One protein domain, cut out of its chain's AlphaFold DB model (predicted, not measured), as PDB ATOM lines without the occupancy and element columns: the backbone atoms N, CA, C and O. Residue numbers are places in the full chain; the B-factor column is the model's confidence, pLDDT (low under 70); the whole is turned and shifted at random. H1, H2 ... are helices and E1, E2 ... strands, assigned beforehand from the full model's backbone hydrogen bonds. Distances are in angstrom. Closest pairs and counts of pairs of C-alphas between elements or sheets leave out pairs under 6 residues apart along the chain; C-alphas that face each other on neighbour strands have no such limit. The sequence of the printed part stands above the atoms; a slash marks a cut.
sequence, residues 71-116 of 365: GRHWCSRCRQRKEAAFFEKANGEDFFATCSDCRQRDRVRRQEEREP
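This is residues 71 to 116 of the 365 residues of an uncharacterized protein of Trichomonascus ciferrii (UniProt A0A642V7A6). A small head, made of the hairpin E1 and E2 and the loops of residues 84 to 99, with an arm: H1 leaves the head, and residues 104 to 116 stick out free. The printed part has 46 residues, with named elements E1, E2, H1 in that order, an antiparallel sheet E1 - E2, and a mixed class with under half of the residues in named elements. It is loose, radius of gyration of the C-alphas 12.0 A, spanning 40 by 24 by 11 A.

E1, residues 72 to 74, and E2, residues 81 to 83, form a hairpin, antiparallel at 140 degrees; N 73 and O 82 are 2.8 A apart, within hydrogen-bond range. H1, residues 100 to 112, is apart from E1. In H1 every O i to N i+4 pair is within hydrogen-bond range.

E1, 6.9 A long, begins at C-alpha 72 (173.630, 157.869, 103.945). E2 is 7.1 A long. H1, 18.3 A long, ends at C-alpha 112 (146.343, 151.799, 117.098).

The C-alphas farthest apart, of Gly 71 and Pro 116, are 40.4 A apart. The printed part has no cut. The link E2 to H1 is long, 16 residues. Residue 116 has pLDDT under 70.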
ATOM      1  N   GLY A  71     175.355 161.001 101.359       83.62
ATOM      2  CA  GLY A  71     174.359 161.308 102.391       83.62
ATOM      3  C   GLY A  71     173.543 160.081 102.792       83.62
ATOM      4  O   GLY A  71     172.400 159.922 102.385       83.62
ATOM      5  N   ARG A  72     174.152 159.166 103.542       90.44
ATOM      6  CA  ARG A  72     173.630 157.869 103.945       90.44
ATOM      7  C   ARG A  72     173.839 157.731 105.440       90.44
ATOM      8  O   ARG A  72     174.924 157.382 105.901       90.44
ATOM      9  N   HIS A  73     172.769 157.938 106.187       92.75
ATOM     10  CA  HIS A  73     172.783 157.929 107.640       92.75
ATOM     11  C   HIS A  73     172.304 156.579 108.182       92.75
ATOM     12  O   HIS A  73     171.537 155.844 107.546       92.75
ATOM     13  N   TRP A  74     172.772 156.233 109.379       95.62
ATOM     14  CA  TRP A  74     172.331 155.040 110.093       95.62
ATOM     15  C   TRP A  74     171.056 155.326 110.881       95.62
ATOM     16  O   TRP A  74     171.012 156.217 111.727       95.62
ATOM     17  N   CYS A  75     170.012 154.530 110.650       96.56
ATOM     18  CA  CYS A  75     168.807 154.607 111.466       96.56
ATOM     19  C   CYS A  75     169.042 153.949 112.828       96.56
ATOM     20  O   CYS A  75     169.239 152.737 112.910       96.56
ATOM     21  N   SER A  76     168.912 154.718 113.910       96.00
ATOM     22  CA  SER A  76     169.057 154.224 115.292       96.00
ATOM     23  C   SER A  76     168.072 153.106 115.676       96.00
ATOM     24  O   SER A  76     168.332 152.346 116.606       96.00
ATOM     25  N   ARG A  77     166.945 152.976 114.959       96.00
ATOM     26  CA  ARG A  77     165.873 152.015 115.267       96.00
ATOM     27  C   ARG A  77     166.026 150.691 114.526       96.00
ATOM     28  O   ARG A  77     166.082 149.646 115.161       96.00
ATOM     29  N   CYS A  78     166.078 150.723 113.193       96.94
ATOM     30  CA  CYS A  78     166.215 149.506 112.385       96.94
ATOM     31  C   CYS A  78     167.670 149.120 112.101       96.94
ATOM     32  O   CYS A  78     167.891 148.058 111.527       96.94
ATOM     33  N   ARG A  79     168.644 149.963 112.483       95.81
ATOM     34  CA  ARG A  79     170.076 149.782 112.199       95.81
ATOM     35  C   ARG A  79     170.348 149.506 110.716       95.81
ATOM     36  O   ARG A  79     171.191 148.692 110.380       95.81
ATOM     37  N   GLN A  80     169.607 150.164 109.826       96.50
ATOM     38  CA  GLN A  80     169.872 150.135 108.388       96.50
ATOM     39  C   GLN A  80     170.458 151.471 107.948       96.50
ATOM     40  O   GLN A  80     170.040 152.527 108.437       96.50
ATOM     41  N   ARG A  81     171.401 151.414 107.005       95.56
ATOM     42  CA  ARG A  81     171.955 152.590 106.333       95.56
ATOM     43  C   ARG A  81     170.985 153.017 105.226       95.56
ATOM     44  O   ARG A  81     170.642 152.206 104.366       95.56
ATOM     45  N   LYS A  82     170.492 154.252 105.287       95.62
ATOM     46  CA  LYS A  82     169.477 154.814 104.373       95.62
ATOM     47  C   LYS A  82     169.933 156.187 103.894       95.62
ATOM     48  O   LYS A  82     170.747 156.812 104.559       95.62
ATOM     49  N   GLU A  83     169.419 156.653 102.766       94.94
ATOM     50  CA  GLU A  83     169.747 157.978 102.222       94.94
ATOM     51  C   GLU A  83     169.210 159.117 103.108       94.94
ATOM     52  O   GLU A  83     168.247 158.929 103.855       94.94
ATOM     53  N   ALA A  84     169.821 160.299 103.029       91.75
ATOM     54  CA  ALA A  84     169.532 161.472 103.855       91.75
ATOM     55  C   ALA A  84     168.076 161.937 103.734       91.75
ATOM     56  O   ALA A  84     167.474 162.308 104.740       91.75
ATOM     57  N   ALA A  85     167.468 161.770 102.555       92.62
ATOM     58  CA  ALA A  85     166.049 162.039 102.314       92.62
ATOM     59  C   ALA A  85     165.115 161.274 103.278       92.62
ATOM     60  O   ALA A  85     164.044 161.755 103.647       92.62
ATOM     61  N   PHE A  86     165.520 160.095 103.773       94.00
ATOM     62  CA  PHE A  86     164.729 159.331 104.750       94.00
ATOM     63  C   PHE A  86     164.787 159.922 106.167       94.00
ATOM     64  O   PHE A  86     163.993 159.532 107.033       94.00
ATOM     65  N   PHE A  87     165.703 160.848 106.431       93.50
ATOM     66  CA  PHE A  87     165.922 161.468 107.736       93.50
ATOM     67  C   PHE A  87     165.555 162.950 107.763       93.50
ATOM     68  O   PHE A  87     165.525 163.525 108.845       93.50
ATOM     69  N   GLU A  88     165.219 163.554 106.629       89.94
ATOM     70  CA  GLU A  88     164.949 164.986 106.534       89.94
ATOM     71  C   GLU A  88     163.697 165.403 107.336       89.94
ATOM     72  O   GLU A  88     162.681 164.681 107.414       89.94
ATOM     73  N   LYS A  89     163.789 166.561 107.998       88.38
ATOM     74  CA  LYS A  89     162.640 167.301 108.538       88.38
ATOM     75  C   LYS A  89     161.993 168.113 107.425       88.38
ATOM     76  O   LYS A  89     162.671 168.597 106.536       88.38
ATOM     77  N   ALA A  90     160.689 168.366 107.553       82.50
ATOM     78  CA  ALA A  90     159.972 169.274 106.653       82.50
ATOM     79  C   ALA A  90     160.584 170.691 106.608       82.50
ATOM     80  O   ALA A  90     160.366 171.417 105.650       82.50
ATOM     81  N   ASN A  91     161.356 171.062 107.635       85.25
ATOM     82  CA  ASN A  91     161.981 172.372 107.764       85.25
ATOM     83  C   ASN A  91     163.432 172.403 107.239       85.25
ATOM     84  O   ASN A  91     164.072 173.435 107.363       85.25
ATOM     85  N   GLY A  92     163.975 171.295 106.717       78.69
ATOM     86  CA  GLY A  92     165.308 171.227 106.091       78.69
ATOM     87  C   GLY A  92     166.529 171.378 107.015       78.69
ATOM     88  O   GLY A  92     167.614 170.955 106.638       78.69
ATOM     89  N   GLU A  93     166.382 171.928 108.223       78.25
ATOM     90  CA  GLU A  93     167.541 172.295 109.060       78.25
ATOM     91  C   GLU A  93     168.117 171.154 109.916       78.25
ATOM     92  O   GLU A  93     169.300 171.186 110.236       78.25
ATOM     93  N   ASP A  94     167.344 170.107 110.242       86.94
ATOM     94  CA  ASP A  94     167.877 168.951 110.982       86.94
ATOM     95  C   ASP A  94     167.433 167.599 110.414       86.94
ATOM     96  O   ASP A  94     166.300 167.422 109.951       86.94
ATOM     97  N   PHE A  95     168.283 166.592 110.626       90.38
ATOM     98  CA  PHE A  95     167.970 165.185 110.398       90.38
ATOM     99  C   PHE A  95     167.410 164.514 111.659       90.38
ATOM    100  O   PHE A  95     167.843 164.748 112.787       90.38
ATOM    101  N   PHE A  96     166.438 163.626 111.482       92.88
ATOM    102  CA  PHE A  96     165.994 162.726 112.539       92.88
ATOM    103  C   PHE A  96     167.022 161.614 112.772       92.88
ATOM    104  O   PHE A  96     167.656 161.137 111.844       92.88
ATOM    105  N   ALA A  97     167.103 161.093 113.999       94.69
ATOM    106  CA  ALA A  97     167.901 159.896 114.290       94.69
ATOM    107  C   ALA A  97     167.274 158.591 113.743       94.69
ATOM    108  O   ALA A  97     167.878 157.516 113.811       94.69
ATOM    109  N   THR A  98     166.027 158.644 113.263       96.81
ATOM    110  CA  THR A  98     165.256 157.496 112.766       96.81
ATOM    111  C   THR A  98     164.742 157.747 111.350       96.81
ATOM    112  O   THR A  98     164.275 158.839 111.027       96.81
ATOM    113  N   CYS A  99     164.792 156.715 110.503       97.31
ATOM    114  CA  CYS A  99     164.298 156.813 109.131       97.31
ATOM    115  C   CYS A  99     162.771 156.994 109.089       97.31
ATOM    116  O   CYS A  99     162.054 156.623 110.029       97.31
ATOM    117  N   SER A 100     162.267 157.558 107.992       96.88
ATOM    118  CA  SER A 100     160.843 157.807 107.739       96.88
ATOM    119  C   SER A 100     159.985 156.551 107.920       96.88
ATOM    120  O   SER A 100     158.972 156.625 108.610       96.88
ATOM    121  N   ASP A 101     160.431 155.388 107.441       97.06
ATOM    122  CA  ASP A 101     159.712 154.111 107.596       97.06
ATOM    123  C   ASP A 101     159.494 153.730 109.069       97.06
ATOM    124  O   ASP A 101     158.418 153.280 109.473       97.06
ATOM    125  N   CYS A 102     160.527 153.897 109.904       97.38
ATOM    126  CA  CYS A 102     160.427 153.640 111.339       97.38
ATOM    127  C   CYS A 102     159.520 154.669 112.020       97.38
ATOM    128  O   CYS A 102     158.731 154.298 112.888       97.38
ATOM    129  N   ARG A 103     159.593 155.940 111.605       96.19
ATOM    130  CA  ARG A 103     158.712 157.005 112.106       96.19
ATOM    131  C   ARG A 103     157.249 156.741 111.745       96.19
ATOM    132  O   ARG A 103     156.381 156.938 112.591       96.19
ATOM    133  N   GLN A 104     156.968 156.266 110.533       96.75
ATOM    134  CA  GLN A 104     155.620 155.917 110.089       96.75
ATOM    135  C   GLN A 104     155.073 154.712 110.858       96.75
ATOM    136  O   GLN A 104     153.965 154.790 111.384       96.75
ATOM    137  N   ARG A 105     155.869 153.649 111.030       96.50
ATOM    138  CA  ARG A 105     155.487 152.506 111.879       96.50
ATOM    139  C   ARG A 105     155.197 152.918 113.322       96.50
ATOM    140  O   ARG A 105     154.227 152.448 113.908       96.50
ATOM    141  N   ASP A 106     155.999 153.819 113.887       95.44
ATOM    142  CA  ASP A 106     155.751 154.347 115.230       95.44
ATOM    143  C   ASP A 106     154.482 155.221 115.286       95.44
ATOM    144  O   ASP A 106     153.782 155.199 116.299       95.44
ATOM    145  N   ARG A 107     154.150 155.969 114.221       96.00
ATOM    146  CA  ARG A 107     152.879 156.714 114.127       96.00
ATOM    147  C   ARG A 107     151.678 155.773 114.096       96.00
ATOM    148  O   ARG A 107     150.778 155.977 114.900       96.00
ATOM    149  N   VAL A 108     151.701 154.747 113.242       95.12
ATOM    150  CA  VAL A 108     150.625 153.742 113.148       95.12
ATOM    151  C   VAL A 108     150.426 153.054 114.494       95.12
ATOM    152  O   VAL A 108     149.321 153.059 115.015       95.12
ATOM    153  N   ARG A 109     151.505 152.602 115.146       94.25
ATOM    154  CA  ARG A 109     151.414 151.994 116.483       94.25
ATOM    155  C   ARG A 109     150.765 152.926 117.508       94.25
ATOM    156  O   ARG A 109     149.929 152.501 118.291       94.25
ATOM    157  N   ARG A 110     151.137 154.212 117.517       92.94
ATOM    158  CA  ARG A 110     150.522 155.203 118.419       92.94
ATOM    159  C   ARG A 110     149.066 155.493 118.071       92.94
ATOM    160  O   ARG A 110     148.337 155.933 118.953       92.94
ATOM    161  N   GLN A 111     148.675 155.333 116.810       91.00
ATOM    162  CA  GLN A 111     147.294 155.473 116.369       91.00
ATOM    163  C   GLN A 111     146.471 154.263 116.819       91.00
ATOM    164  O   GLN A 111     145.471 154.468 117.489       91.00
ATOM    165  N   GLU A 112     146.960 153.041 116.604       87.94
ATOM    166  CA  GLU A 112     146.343 151.799 117.098       87.94
ATOM    167  C   GLU A 112     146.241 151.758 118.633       87.94
ATOM    168  O   GLU A 112     145.282 151.234 119.184       87.94
ATOM    169  N   GLU A 113     147.212 152.331 119.355       83.81
ATOM    170  CA  GLU A 113     147.148 152.476 120.819       83.81
ATOM    171  C   GLU A 113     146.181 153.582 121.282       83.81
ATOM    172  O   GLU A 113     145.787 153.611 122.455       83.81
ATOM    173  N   ARG A 114     145.870 154.551 120.412       85.94
ATOM    174  CA  ARG A 114     144.984 155.683 120.718       85.94
ATOM    175  C   ARG A 114     143.546 155.415 120.349       85.94
ATOM    176  O   ARG A 114     142.694 155.934 121.065       85.94
ATOM    177  N   GLU A 115     143.298 154.697 119.260       82.81
ATOM    178  CA  GLU A 115     141.961 154.229 118.947       82.81
ATOM    179  C   GLU A 115     141.556 153.284 120.075       82.81
ATOM    180  O   GLU A 115     142.172 152.227 120.256       82.81
ATOM    181  N   PRO A 116     140.592 153.692 120.923       63.09
ATOM    182  CA  PRO A 116     139.979 152.731 121.807       63.09
ATOM    183  C   PRO A 116     139.472 151.619 120.896       63.09
ATOM    184  O   PRO A 116     138.856 151.885 119.870       63.09
TER     185      PRO A 116